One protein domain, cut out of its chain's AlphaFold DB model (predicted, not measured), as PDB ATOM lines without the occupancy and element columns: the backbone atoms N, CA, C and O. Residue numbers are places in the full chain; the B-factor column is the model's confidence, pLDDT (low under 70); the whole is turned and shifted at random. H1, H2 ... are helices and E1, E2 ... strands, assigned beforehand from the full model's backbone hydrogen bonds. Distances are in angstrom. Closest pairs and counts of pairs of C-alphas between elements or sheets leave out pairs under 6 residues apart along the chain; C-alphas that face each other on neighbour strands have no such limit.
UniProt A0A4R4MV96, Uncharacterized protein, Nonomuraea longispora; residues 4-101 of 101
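What this domain is: This is residues 4 to 101 of the 101 residues of an uncharacterized protein of Nonomuraea longispora (UniProt A0A4R4MV96). Look for a twisted sheet of four strands with two helices, H1 and H2, laid along its strands over one face, while the other face is bare of named helices. Two hairpins, E1 with E2 and E3 with E4, stand side by side to make the sheet; H1 covers E1 and E2, and H2 covers E4. The printed part has 98 residues, with two named helices and four named strands in the order H1 E1 E2 H2 E3 E4. The sheet's order is E1 E2 E4 E3, mixed, and the class is mixed, helices and strands. The whole is compact, with a radius of gyration of the C-alphas of 13.1 A, and spans 39 by 31 by 20 A.

How they stand to each other: Start with H1, residues 4 to 24, which is on the sheet at a height over the sheet of 9.4 A. It lies over E1, residues 30 to 33, and E2, residues 42 to 46, and runs along the strands, at 17 degrees to E2 on the local plane. The closest C-alphas of H1 and E1 are those of Ala 10 and Val 33, 6.5 A apart. The hairpin E1 and E2 is antiparallel; find N 32 and O 43 within hydrogen-bond range at 2.8 A. H2, residues 51 to 64, is on the same face as H1, 8.3 A over the sheet. It lies over E4, residues 95 to 100, and runs along the strands, at 9 degrees to E4 on the local plane; their closest C-alphas are those of Arg 54 and Ala 99, 6.0 A apart. This is an arrangement of two layers, H1 and H2 on one face of the sheet, and the two helices are near each other. E3, residues 80 to 86, forms an antiparallel hairpin with E4, where N 84 and O 97 are 2.9 A apart. E4 is also the parallel neighbour of E2, with N 96 and O 42 at 2.9 A. The edge strands E1 and E3 are apart. In H2 every O i to N i+4 pair is within hydrogen-bond range, in H1 16 of 17.

Where its parts are: Find C-alpha 4 at (-15.928, 38.026, -14.838); from there H1 runs 30.1 A to C-alpha 24. E1 measures 10.5 A and E2 13.4 A. H2 begins at C-alpha 51, (2.560, 7.356, -16.685), and runs 19.9 A. E3 measures 20.6 A, and E4 17.0 A, ending at C-alpha 100, (2.001, 13.428, -12.666).

The domain as a whole: The C-alphas of His 5 and Glu 77 are the two farthest apart, at 39.0 A. The printed part has no cut and ends at the chain's last residue, 101. The link from H2 to E3, residues 65 to 79, is long; in it residues 68 to 69 pair antiparallel with 84 to 85 of E3, and 73 to 74 with 80 to 81. The pLDDT is under 70 at residues 73 to 79 and 88 to 90.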
ATOM      1  N   LEU A   4     -15.046  38.506 -13.777       80.44
ATOM      2  CA  LEU A   4     -15.928  38.026 -14.838       80.44
ATOM      3  C   LEU A   4     -15.257  38.098 -16.220       80.44
ATOM      4  O   LEU A   4     -15.340  37.153 -17.004       80.44
ATOM      5  N   HIS A   5     -14.539  39.187 -16.494       83.56
ATOM      6  CA  HIS A   5     -13.835  39.381 -17.761       83.56
ATOM      7  C   HIS A   5     -12.668  38.391 -17.924       83.56
ATOM      8  O   HIS A   5     -12.413  37.914 -19.028       83.56
ATOM      9  N   LEU A   6     -11.976  38.043 -16.830       82.81
ATOM     10  CA  LEU A   6     -10.925  37.018 -16.851       82.81
ATOM     11  C   LEU A   6     -11.500  35.632 -17.177       82.81
ATOM     12  O   LEU A   6     -10.953  34.925 -18.019       82.81
ATOM     13  N   GLN A   7     -12.624  35.264 -16.556       84.31
ATOM     14  CA  GLN A   7     -13.291  33.986 -16.820       84.31
ATOM     15  C   GLN A   7     -13.801  33.883 -18.259       84.31
ATOM     16  O   GLN A   7     -13.645  32.836 -18.878       84.31
ATOM     17  N   GLN A   8     -14.364  34.960 -18.813       88.00
ATOM     18  CA  GLN A   8     -14.798  34.986 -20.213       88.00
ATOM     19  C   GLN A   8     -13.629  34.748 -21.173       88.00
ATOM     20  O   GLN A   8     -13.715  33.856 -22.012       88.00
ATOM     21  N   ARG A   9     -12.505  35.458 -20.989       88.50
ATOM     22  CA  ARG A   9     -11.291  35.234 -21.794       88.50
ATOM     23  C   ARG A   9     -10.786  33.796 -21.664       88.50
ATOM     24  O   ARG A   9     -10.394  33.204 -22.661       88.50
ATOM     25  N   ALA A  10     -10.799  33.231 -20.455       89.25
ATOM     26  CA  ALA A  10     -10.362  31.856 -20.224       89.25
ATOM     27  C   ALA A  10     -11.274  30.835 -20.919       89.25
ATOM     28  O   ALA A  10     -10.787  29.859 -21.478       89.25
ATOM     29  N   ILE A  11     -12.587  31.074 -20.946       90.75
ATOM     30  CA  ILE A  11     -13.536  30.232 -21.686       90.75
ATOM     31  C   ILE A  11     -13.310  30.346 -23.198       90.75
ATOM     32  O   ILE A  11     -13.338  29.328 -23.888       90.75
ATOM     33  N   ASP A  12     -13.063  31.550 -23.719       91.56
ATOM     34  CA  ASP A  12     -12.752  31.745 -25.137       91.56
ATOM     35  C   ASP A  12     -11.449  31.033 -25.530       91.56
ATOM     36  O   ASP A  12     -11.436  30.283 -26.504       91.56
ATOM     37  N   ALA A  13     -10.392  31.171 -24.725       91.25
ATOM     38  CA  ALA A  13      -9.141  30.444 -24.926       91.25
ATOM     39  C   ALA A  13      -9.333  28.920 -24.829       91.25
ATOM     40  O   ALA A  13      -8.777  28.182 -25.637       91.25
ATOM     41  N   LEU A  14     -10.159  28.435 -23.894       92.69
ATOM     42  CA  LEU A  14     -10.498  27.015 -23.797       92.69
ATOM     43  C   LEU A  14     -11.231  26.520 -25.047       92.69
ATOM     44  O   LEU A  14     -10.911  25.449 -25.550       92.69
ATOM     45  N   ARG A  15     -12.186  27.286 -25.583       92.81
ATOM     46  CA  ARG A  15     -12.861  26.930 -26.841       92.81
ATOM     47  C   ARG A  15     -11.850  26.768 -27.975       92.81
ATOM     48  O   ARG A  15     -11.945  25.800 -28.728       92.81
ATOM     49  N   ASP A  16     -10.891  27.682 -28.076       91.88
ATOM     50  CA  ASP A  16      -9.863  27.634 -29.114       91.88
ATOM     51  C   ASP A  16      -8.946  26.414 -28.925       91.88
ATOM     52  O   ASP A  16      -8.688  25.685 -29.882       91.88
ATOM     53  N   LEU A  17      -8.540  26.110 -27.687       91.88
ATOM     54  CA  LEU A  17      -7.778  24.901 -27.344       91.88
ATOM     55  C   LEU A  17      -8.529  23.614 -27.708       91.88
ATOM     56  O   LEU A  17      -7.948  22.703 -28.296       91.88
ATOM     57  N   LEU A  18      -9.827  23.539 -27.407       91.88
ATOM     58  CA  LEU A  18     -10.658  22.384 -27.748       91.88
ATOM     59  C   LEU A  18     -10.809  22.213 -29.265       91.88
ATOM     60  O   LEU A  18     -10.831  21.086 -29.752       91.88
ATOM     61  N   ALA A  19     -10.865  23.306 -30.029       91.56
ATOM     62  CA  ALA A  19     -10.886  23.234 -31.489       91.56
ATOM     63  C   ALA A  19      -9.566  22.685 -32.060       91.56
ATOM     64  O   ALA A  19      -9.576  21.958 -33.056       91.56
ATOM     65  N   ARG A  20      -8.429  22.987 -31.417       91.38
ATOM     66  CA  ARG A  20      -7.119  22.450 -31.816       91.38
ATOM     67  C   ARG A  20      -7.025  20.937 -31.658       91.38
ATOM     68  O   ARG A  20      -6.413  20.310 -32.511       91.38
ATOM     69  N   ILE A  21      -7.686  20.346 -30.656       89.81
ATOM     70  CA  ILE A  21      -7.721  18.882 -30.458       89.81
ATOM     71  C   ILE A  21      -8.111  18.168 -31.751       89.81
ATOM     72  O   ILE A  21      -7.411  17.266 -32.194       89.81
ATOM     73  N   SER A  22      -9.190  18.610 -32.398       85.50
ATOM     74  CA  SER A  22      -9.649  17.991 -33.646       85.50
ATOM     75  C   SER A  22      -8.805  18.368 -34.867       85.50
ATOM     76  O   SER A  22      -8.683  17.561 -35.782       85.50
ATOM     77  N   ASN A  23      -8.248  19.582 -34.911       90.25
ATOM     78  CA  ASN A  23      -7.512  20.077 -36.081       90.25
ATOM     79  C   ASN A  23      -6.064  19.573 -36.151       90.25
ATOM     80  O   ASN A  23      -5.512  19.449 -37.242       90.25
ATOM     81  N   GLU A  24      -5.451  19.325 -34.998       91.00
ATOM     82  CA  GLU A  24      -4.033  18.980 -34.854       91.00
ATOM     83  C   GLU A  24      -3.822  17.575 -34.272       91.00
ATOM     84  O   GLU A  24      -2.681  17.190 -34.040       91.00
ATOM     85  N   ASP A  25      -4.903  16.813 -34.059       90.75
ATOM     86  CA  ASP A  25      -4.879  15.467 -33.465       90.75
ATOM     87  C   ASP A  25      -4.189  15.447 -32.085       90.75
ATOM     88  O   ASP A  25      -3.369  14.584 -31.769       90.75
ATOM     89  N   LEU A  26      -4.486  16.459 -31.258       94.00
ATOM     90  CA  LEU A  26      -3.907  16.575 -29.915       94.00
ATOM     91  C   LEU A  26      -4.600  15.609 -28.943       94.00
ATOM     92  O   LEU A  26      -5.802  15.360 -29.068       94.00
ATOM     93  N   PRO A  27      -3.886  15.110 -27.921       95.06
ATOM     94  CA  PRO A  27      -4.477  14.233 -26.926       95.06
ATOM     95  C   PRO A  27      -5.534  14.969 -26.103       95.06
ATOM     96  O   PRO A  27      -5.393  16.147 -25.756       95.06
ATOM     97  N   VAL A  28      -6.601  14.251 -25.765       94.31
ATOM     98  CA  VAL A  28      -7.649  14.760 -24.881       94.31
ATOM     99  C   VAL A  28      -7.117  14.752 -23.453       94.31
ATOM    100  O   VAL A  28      -6.736  13.707 -22.940       94.31
ATOM    101  N   ILE A  29      -7.121  15.925 -22.825       95.38
ATOM    102  CA  ILE A  29      -6.706  16.125 -21.437       95.38
ATOM    103  C   ILE A  29      -7.803  16.865 -20.669       95.38
ATOM    104  O   ILE A  29      -8.670  17.514 -21.269       95.38
ATOM    105  N   THR A  30      -7.756  16.812 -19.342       95.88
ATOM    106  CA  THR A  30      -8.694  17.561 -18.500       95.88
ATOM    107  C   THR A  30      -8.295  19.034 -18.424       95.88
ATOM    108  O   THR A  30      -7.140  19.354 -18.175       95.88
ATOM    109  N   TRP A  31      -9.250  19.951 -18.581       94.88
ATOM    110  CA  TRP A  31      -9.013  21.394 -18.465       94.88
ATOM    111  C   TRP A  31      -9.749  21.990 -17.265       94.88
ATOM    112  O   TRP A  31     -10.923  21.695 -17.039       94.88
ATOM    113  N   ALA A  32      -9.090  22.883 -16.530       93.25
ATOM    114  CA  ALA A  32      -9.693  23.673 -15.463       93.25
ATOM    115  C   ALA A  32      -9.534  25.172 -15.726       93.25
ATOM    116  O   ALA A  32      -8.458  25.641 -16.092       93.25
ATOM    117  N   VAL A  33     -10.609  25.926 -15.482       91.56
ATOM    118  CA  VAL A  33     -10.600  27.393 -15.467       91.56
ATOM    119  C   VAL A  33     -10.442  27.861 -14.028       91.56
ATOM    120  O   VAL A  33     -11.197  27.453 -13.140       91.56
ATOM    121  N   HIS A  34      -9.487  28.747 -13.785       89.56
ATOM    122  CA  HIS A  34      -9.251  29.330 -12.474       89.56
ATOM    123  C   HIS A  34      -9.519  30.833 -12.490       89.56
ATOM    124  O   HIS A  34      -9.274  31.531 -13.467       89.56
ATOM    125  N   SER A  35     -10.022  31.345 -11.368       81.50
ATOM    126  CA  SER A  35     -10.237  32.781 -11.156       81.50
ATOM    127  C   SER A  35      -9.320  33.368 -10.083       81.50
ATOM    128  O   SER A  35      -9.530  34.500  -9.655       81.50
ATOM    129  N   SER A  36      -8.361  32.578  -9.589       81.00
ATOM    130  CA  SER A  36      -7.398  33.021  -8.581       81.00
ATOM    131  C   SER A  36      -6.229  33.739  -9.258       81.00
ATOM    132  O   SER A  36      -5.727  33.212 -10.248       81.00
ATOM    133  N   PRO A  37      -5.749  34.874  -8.720       73.75
ATOM    134  CA  PRO A  37      -4.540  35.525  -9.223       73.75
ATOM    135  C   PRO A  37      -3.269  34.686  -9.007       73.75
ATOM    136  O   PRO A  37      -2.287  34.892  -9.709       73.75
ATOM    137  N   ASP A  38      -3.293  33.731  -8.071       79.88
ATOM    138  CA  ASP A  38      -2.134  32.892  -7.726       79.88
ATOM    139  C   ASP A  38      -1.999  31.640  -8.610       79.88
ATOM    140  O   ASP A  38      -1.111  30.815  -8.395       79.88
ATOM    141  N   LYS A  39      -2.913  31.444  -9.566       81.81
ATOM    142  CA  LYS A  39      -2.925  30.294 -10.476       81.81
ATOM    143  C   LYS A  39      -2.931  30.764 -11.921       81.81
ATOM    144  O   LYS A  39      -3.394  31.865 -12.219       81.81
ATOM    145  N   ALA A  40      -2.465  29.901 -12.820       86.75
ATOM    146  CA  ALA A  40      -2.736  30.080 -14.238       86.75
ATOM    147  C   ALA A  40      -4.252  30.181 -14.465       86.75
ATOM    148  O   ALA A  40      -5.020  29.500 -13.785       86.75
ATOM    149  N   ALA A  41      -4.690  31.037 -15.389       90.19
ATOM    150  CA  ALA A  41      -6.116  31.198 -15.681       90.19
ATOM    151  C   ALA A  41      -6.727  29.906 -16.254       90.19
ATOM    152  O   ALA A  41      -7.908  29.623 -16.035       90.19
ATOM    153  N   LEU A  42      -5.904  29.116 -16.948       93.38
ATOM    154  CA  LEU A  42      -6.224  27.783 -17.437       93.38
ATOM    155  C   LEU A  42      -5.137  26.788 -17.035       93.38
ATOM    156  O   LEU A  42      -3.947  27.074 -17.176       93.38
ATOM    157  N   SER A  43      -5.555  25.598 -16.619       94.56
ATOM    158  CA  SER A  43      -4.661  24.464 -16.383       94.56
ATOM    159  C   SER A  43      -5.154  23.236 -17.148       94.56
ATOM    160  O   SER A  43      -6.321  22.865 -17.021       94.56
ATOM    161  N   GLY A  44      -4.278  22.620 -17.935       95.94
ATOM    162  CA  GLY A  44      -4.485  21.331 -18.589       95.94
ATOM    163  C   GLY A  44      -3.792  20.211 -17.809       95.94
ATOM    164  O   GLY A  44      -2.626  20.342 -17.445       95.94
ATOM    165  N   PHE A  45      -4.492  19.112 -17.555       96.31
ATOM    166  CA  PHE A  45      -4.034  17.972 -16.765       96.31
ATOM    167  C   PHE A  45      -3.993  16.723 -17.639       96.31
ATOM    168  O   PHE A  45      -5.035  16.228 -18.058       96.31
ATOM    169  N   CYS A  46      -2.789  16.214 -17.892       95.62
ATOM    170  CA  CYS A  46      -2.578  14.950 -18.589       95.62
ATOM    171  C   CYS A  46      -2.820  13.813 -17.591       95.62
ATOM    172  O   CYS A  46      -1.954  13.504 -16.768       95.62
ATOM    173  N   ASP A  47      -4.016  13.238 -17.629       93.75
ATOM    174  CA  ASP A  47      -4.575  12.336 -16.620       93.75
ATOM    175  C   ASP A  47      -4.802  10.904 -17.135       93.75
ATOM    176  O   ASP A  47      -5.549  10.135 -16.533       93.75
ATOM    177  N   ALA A  48      -4.109  10.521 -18.214       93.81
ATOM    178  CA  ALA A  48      -4.068   9.139 -18.682       93.81
ATOM    179  C   ALA A  48      -3.651   8.162 -17.559       93.81
ATOM    180  O   ALA A  48      -2.836   8.483 -16.695       93.81
ATOM    181  N   GLU A  49      -4.189   6.940 -17.570       91.12
ATOM    182  CA  GLU A  49      -3.909   5.949 -16.516       91.12
ATOM    183  C   GLU A  49      -2.429   5.526 -16.482       91.12
ATOM    184  O   GLU A  49      -1.864   5.267 -15.419       91.12
ATOM    185  N   ASP A  50      -1.788   5.484 -17.650       93.62
ATOM    186  CA  ASP A  50      -0.381   5.127 -17.808       93.62
ATOM    187  C   ASP A  50       0.535   6.359 -17.680       93.62
ATOM    188  O   ASP A  50       0.320   7.391 -18.318       93.62
ATOM    189  N   SER A  51       1.599   6.259 -16.875       91.62
ATOM    190  CA  SER A  51       2.560   7.356 -16.685       91.62
ATOM    191  C   SER A  51       3.368   7.660 -17.946       91.62
ATOM    192  O   SER A  51       3.714   8.822 -18.179       91.62
ATOM    193  N   GLN A  52       3.637   6.660 -18.793       93.38
ATOM    194  CA  GLN A  52       4.294   6.903 -20.076       93.38
ATOM    195  C   GLN A  52       3.370   7.692 -21.012       93.38
ATOM    196  O   GLN A  52       3.817   8.686 -21.589       93.38
ATOM    197  N   GLN A  53       2.090   7.320 -21.097       95.12
ATOM    198  CA  GLN A  53       1.099   8.083 -21.856       95.12
ATOM    199  C   GLN A  53       0.934   9.516 -21.323       95.12
ATOM    200  O   GLN A  53       1.029  10.455 -22.108       95.12
ATOM    201  N   ARG A  54       0.818   9.720 -20.001       95.12
ATOM    202  CA  ARG A  54       0.738  11.075 -19.403       95.12
ATOM    203  C   ARG A  54       1.917  11.955 -19.791       95.12
ATOM    204  O   ARG A  54       1.750  13.137 -20.088       95.12
ATOM    205  N   ARG A  55       3.123  11.379 -19.804       94.81
ATOM    206  CA  ARG A  55       4.324  12.085 -20.249       94.81
ATOM    207  C   ARG A  55       4.258  12.433 -21.733       94.81
ATOM    208  O   ARG A  55       4.655  13.532 -22.095       94.81
ATOM    209  N   MET A  56       3.795  11.519 -22.584       95.88
ATOM    210  CA  MET A  56       3.637  11.791 -24.015       95.88
ATOM    211  C   MET A  56       2.622  12.908 -24.257       95.88
ATOM    212  O   MET A  56       2.940  13.857 -24.971       95.88
ATOM    213  N   ASP A  57       1.463  12.847 -23.601       96.38
ATOM    214  CA  ASP A  57       0.416  13.860 -23.731       96.38
ATOM    215  C   ASP A  57       0.919  15.243 -23.304       96.38
ATOM    216  O   ASP A  57       0.683  16.242 -23.989       96.38
ATOM    217  N   PHE A  58       1.697  15.289 -22.218       96.19
ATOM    218  CA  PHE A  58       2.355  16.502 -21.746       96.19
ATOM    219  C   PHE A  58       3.294  17.101 -22.793       96.19
ATOM    220  O   PHE A  58       3.262  18.310 -23.018       96.19
ATOM    221  N   GLU A  59       4.145  16.288 -23.429       96.31
ATOM    222  CA  GLU A  59       5.083  16.796 -24.435       96.31
ATOM    223  C   GLU A  59       4.360  17.315 -25.675       96.31
ATOM    224  O   GLU A  59       4.712  18.390 -26.163       96.31
ATOM    225  N   VAL A  60       3.321  16.609 -26.136       96.75
ATOM    226  CA  VAL A  60       2.513  17.042 -27.284       96.75
ATOM    227  C   VAL A  60       1.859  18.393 -26.998       96.75
ATOM    228  O   VAL A  60       1.982  19.318 -27.801       96.75
ATOM    229  N   TRP A  61       1.239  18.565 -25.827       95.44
ATOM    230  CA  TRP A  61       0.637  19.847 -25.450       95.44
ATOM    231  C   TRP A  61       1.664  20.953 -25.218       95.44
ATOM    232  O   TRP A  61       1.446  22.092 -25.632       95.44
ATOM    233  N   ARG A  62       2.803  20.640 -24.592       95.12
ATOM    234  CA  ARG A  62       3.900  21.597 -24.411       95.12
ATOM    235  C   ARG A  62       4.372  22.140 -25.759       95.12
ATOM    236  O   ARG A  62       4.551  23.348 -25.893       95.12
ATOM    237  N   GLU A  63       4.575  21.264 -26.737       94.12
ATOM    238  CA  GLU A  63       5.016  21.642 -28.081       94.12
ATOM    239  C   GLU A  63       3.940  22.421 -28.831       94.12
ATOM    240  O   GLU A  63       4.227  23.499 -29.348       94.12
ATOM    241  N   ALA A  64       2.694  21.947 -28.804       93.56
ATOM    242  CA  ALA A  64       1.560  22.613 -29.437       93.56
ATOM    243  C   ALA A  64       1.353  24.047 -28.914       93.56
ATOM    244  O   ALA A  64       0.949  24.943 -29.660       93.56
ATOM    245  N   LEU A  65       1.620  24.289 -27.631       91.81
ATOM    246  CA  LEU A  65       1.461  25.605 -27.008       91.81
ATOM    247  C   LEU A  65       2.728  26.459 -27.027       91.81
ATOM    248  O   LEU A  65       2.666  27.617 -26.608       91.81
ATOM    249  N   TYR A  66       3.854  25.907 -27.492       92.12
ATOM    250  CA  TYR A  66       5.184  26.488 -27.299       92.12
ATOM    251  C   TYR A  66       5.439  26.856 -25.827       92.12
ATOM    252  O   TYR A  66       6.031  27.890 -25.521       92.12
ATOM    253  N   ALA A  67       4.952  26.021 -24.908       91.69
ATOM    254  CA  ALA A  67       5.043  26.265 -23.479       91.69
ATOM    255  C   ALA A  67       6.457  25.975 -22.958       91.69
ATOM    256  O   ALA A  67       7.100  24.978 -23.313       91.69
ATOM    257  N   GLU A  68       6.933  26.843 -22.072       92.31
ATOM    258  CA  GLU A  68       8.228  26.687 -21.428       92.31
ATOM    259  C   GLU A  68       8.127  25.657 -20.305       92.31
ATOM    260  O   GLU A  68       7.251  25.736 -19.439       92.31
ATOM    261  N   ARG A  69       9.023  24.666 -20.322       91.19
ATOM    262  CA  ARG A  69       9.066  23.636 -19.284       91.19
ATOM    263  C   ARG A  69       9.650  24.221 -18.003       91.19
ATOM    264  O   ARG A  69      10.776  24.707 -17.996       91.19
ATOM    265  N   GLN A  70       8.919  24.070 -16.909       88.31
ATOM    266  CA  GLN A  70       9.399  24.404 -15.578       88.31
ATOM    267  C   GLN A  70      10.297  23.285 -15.025       88.31
ATOM    268  O   GLN A  70      10.165  22.122 -15.428       88.31
ATOM    269  N   PRO A  71      11.207  23.589 -14.081       81.62
ATOM    270  CA  PRO A  71      11.988  22.567 -13.398       81.62
ATOM    271  C   PRO A  71      11.067  21.502 -12.801       81.62
ATOM    272  O   PRO A  71      10.066  21.833 -12.161       81.62
ATOM    273  N   MET A  72      11.410  20.228 -13.004       74.38
ATOM    274  CA  MET A  72      10.631  19.113 -12.469       74.38
ATOM    275  C   MET A  72      10.532  19.248 -10.948       74.38
ATOM    276  O   MET A  72      11.554  19.338 -10.261       74.38
ATOM    277  N   LYS A  73       9.305  19.275 -10.423       68.94
ATOM    278  CA  LYS A  73       9.068  19.323  -8.980       68.94
ATOM    279  C   LYS A  73       8.869  17.894  -8.491       68.94
ATOM    280  O   LYS A  73       7.968  17.201  -8.952       68.94
ATOM    281  N   ALA A  74       9.726  17.447  -7.578       59.00
ATOM    282  CA  ALA A  74       9.466  16.233  -6.814       59.00
ATOM    283  C   ALA A  74       8.409  16.568  -5.751       59.00
ATOM    284  O   ALA A  74       8.691  17.337  -4.830       59.00
ATOM    285  N   GLU A  75       7.196  16.036  -5.884       57.75
ATOM    286  CA  GLU A  75       6.178  16.139  -4.836       57.75
ATOM    287  C   GLU A  75       6.265  14.903  -3.930       57.75
ATOM    288  O   GLU A  75       5.560  13.918  -4.117       57.75
ATOM    289  N   GLY A  76       7.157  14.954  -2.934       58.31
ATOM    290  CA  GLY A  76       7.218  13.962  -1.851       58.31
ATOM    291  C   GLY A  76       7.176  12.492  -2.309       58.31
ATOM    292  O   GLY A  76       7.756  12.128  -3.327       58.31
ATOM    293  N   GLU A  77       6.503  11.636  -1.533       53.06
ATOM    294  CA  GLU A  77       6.420  10.180  -1.758       53.06
ATOM    295  C   GLU A  77       5.587   9.758  -2.994       53.06
ATOM    296  O   GLU A  77       5.468   8.564  -3.250       53.06
ATOM    297  N   SER A  78       5.005  10.690  -3.767       54.81
ATOM    298  CA  SER A  78       3.905  10.384  -4.711       54.81
ATOM    299  C   SER A  78       4.238  10.505  -6.206       54.81
ATOM    300  O   SER A  78       3.339  10.375  -7.030       54.81
ATOM    301  N   GLY A  79       5.505  10.696  -6.580       67.00
ATOM    302  CA  GLY A  79       5.932  10.732  -7.987       67.00
ATOM    303  C   GLY A  79       6.533  12.071  -8.414       67.00
ATOM    304  O   GLY A  79       6.712  12.992  -7.613       67.00
ATOM    305  N   SER A  80       6.928  12.163  -9.683       83.38
ATOM    306  CA  SER A  80       7.503  13.388 -10.251       83.38
ATOM    307  C   SER A  80       6.426  14.185 -10.981       83.38
ATOM    308  O   SER A  80       5.604  13.622 -11.693       83.38
ATOM    309  N   ARG A  81       6.431  15.515 -10.846       88.88
ATOM    310  CA  ARG A  81       5.468  16.387 -11.528       88.88
ATOM    311  C   ARG A  81       6.142  17.171 -12.648       88.88
ATOM    312  O   ARG A  81       7.119  17.892 -12.419       88.88
ATOM    313  N   LEU A  82       5.600  17.041 -13.855       91.81
ATOM    314  CA  LEU A  82       5.955  17.851 -15.016       91.81
ATOM    315  C   LEU A  82       5.009  19.047 -15.106       91.81
ATOM    316  O   LEU A  82       3.795  18.898 -14.970       91.81
ATOM    317  N   ILE A  83       5.577  20.233 -15.326       93.19
ATOM    318  CA  ILE A  83       4.835  21.487 -15.464       93.19
ATOM    319  C   ILE A  83       5.412  22.259 -16.652       93.19
ATOM    320  O   ILE A  83       6.633  22.374 -16.787       93.19
ATOM    321  N   ALA A  84       4.548  22.791 -17.510       93.44
ATOM    322  CA  ALA A  84       4.917  23.747 -18.548       93.44
ATOM    323  C   ALA A  84       3.945  24.925 -18.553       93.44
ATOM    324  O   ALA A  84       2.766  24.753 -18.262       93.44
ATOM    325  N   THR A  85       4.433  26.118 -18.879       92.38
ATOM    326  CA  THR A  85       3.646  27.357 -18.819       92.38
ATOM    327  C   THR A  85       3.816  28.201 -20.075       92.38
ATOM    328  O   THR A  85       4.913  28.276 -20.623       92.38
ATOM    329  N   VAL A  86       2.757  28.889 -20.496       90.44
ATOM    330  CA  VAL A  86       2.783  29.903 -21.563       90.44
ATOM    331  C   VAL A  86       1.923  31.098 -21.154       90.44
ATOM    332  O   VAL A  86       0.888  30.907 -20.522       90.44
ATOM    333  N   GLN A  87       2.347  32.319 -21.489       79.19
ATOM    334  CA  GLN A  87       1.628  33.551 -21.127       79.19
ATOM    335  C   GLN A  87       1.210  34.408 -22.339       79.19
ATOM    336  O   GLN A  87       0.242  35.154 -22.243       79.19
ATOM    337  N   ASP A  88       1.862  34.254 -23.498       66.31
ATOM    338  CA  ASP A  88       1.742  35.227 -24.600       66.31
ATOM    339  C   ASP A  88       0.827  34.811 -25.767       66.31
ATOM    340  O   ASP A  88       0.557  35.619 -26.652       66.31
ATOM    341  N   ASN A  89       0.308  33.579 -25.791       66.00
ATOM    342  CA  ASN A  89      -0.359  33.052 -26.995       66.00
ATOM    343  C   ASN A  89      -1.899  33.054 -26.953       66.00
ATOM    344  O   ASN A  89      -2.525  32.856 -27.990       66.00
ATOM    345  N   TYR A  90      -2.530  33.286 -25.795       66.00
ATOM    346  CA  TYR A  90      -3.983  33.126 -25.627       66.00
ATOM    347  C   TYR A  90      -4.607  34.297 -24.885       66.00
ATOM    348  O   TYR A  90      -4.959  34.187 -23.714       66.00
ATOM    349  N   LEU A  91      -4.758  35.432 -25.571       72.69
ATOM    350  CA  LEU A  91      -5.361  36.633 -24.988       72.69
ATOM    351  C   LEU A  91      -4.646  37.035 -23.684       72.69
ATOM    352  O   LEU A  91      -5.324  37.241 -22.685       72.69
ATOM    353  N   ASP A  92      -3.313  37.099 -23.650       76.38
ATOM    354  CA  ASP A  92      -2.503  37.414 -22.450       76.38
ATOM    355  C   ASP A  92      -2.814  36.554 -21.204       76.38
ATOM    356  O   ASP A  92      -2.608  36.989 -20.065       76.38
ATOM    357  N   LEU A  93      -3.385  35.361 -21.390       85.75
ATOM    358  CA  LEU A  93      -3.675  34.444 -20.297       85.75
ATOM    359  C   LEU A  93      -2.501  33.509 -20.062       85.75
ATOM    360  O   LEU A  93      -1.972  32.889 -20.984       85.75
ATOM    361  N   SER A  94      -2.169  33.337 -18.787       89.38
ATOM    362  CA  SER A  94      -1.323  32.237 -18.357       89.38
ATOM    363  C   SER A  94      -2.078  30.915 -18.491       89.38
ATOM    364  O   SER A  94      -3.164  30.734 -17.927       89.38
ATOM    365  N   ILE A  95      -1.476  29.986 -19.228       92.38
ATOM    366  CA  ILE A  95      -1.895  28.591 -19.338       92.38
ATOM    367  C   ILE A  95      -0.788  27.721 -18.755       92.38
ATOM    368  O   ILE A  95       0.393  27.928 -19.040       92.38
ATOM    369  N   GLU A  96      -1.179  26.734 -17.963       94.44
ATOM    370  CA  GLU A  96      -0.295  25.715 -17.408       94.44
ATOM    371  C   GLU A  96      -0.696  24.328 -17.928       94.44
ATOM    372  O   GLU A  96      -1.879  24.021 -18.014       94.44
ATOM    373  N   ILE A  97       0.275  23.479 -18.257       95.50
ATOM    374  CA  ILE A  97       0.083  22.055 -18.558       95.50
ATOM    375  C   ILE A  97       0.793  21.243 -17.484       95.50
ATOM    376  O   ILE A  97       1.930  21.552 -17.122       95.50
ATOM    377  N   ILE A  98       0.121  20.217 -16.971       94.75
ATOM    378  CA  ILE A  98       0.534  19.452 -15.798       94.75
ATOM    379  C   ILE A  98       0.424  17.958 -16.097       94.75
ATOM    380  O   ILE A  98      -0.593  17.503 -16.616       94.75
ATOM    381  N   ALA A  99       1.443  17.192 -15.711       93.62
ATOM    382  CA  ALA A  99       1.388  15.733 -15.667       93.62
ATOM    383  C   ALA A  99       2.058  15.196 -14.396       93.62
ATOM    384  O   ALA A  99       3.131  15.661 -14.007       93.62
ATOM    385  N   GLU A 100       1.433  14.202 -13.775       91.31
ATOM    386  CA  GLU A 100       2.001  13.428 -12.666       91.31
ATOM    387  C   GLU A 100       2.542  12.109 -13.230       91.31
ATOM    388  O   GLU A 100       1.805  11.392 -13.907       91.31
ATOM    389  N   ILE A 101       3.828  11.814 -13.011       86.56
ATOM    390  CA  ILE A 101       4.535  10.657 -13.591       86.56
ATOM    391  C   ILE A 101       5.235   9.792 -12.544       86.56
ATOM    392  O   ILE A 101       5.756  10.334 -11.537       86.56
TER     393      ILE A 101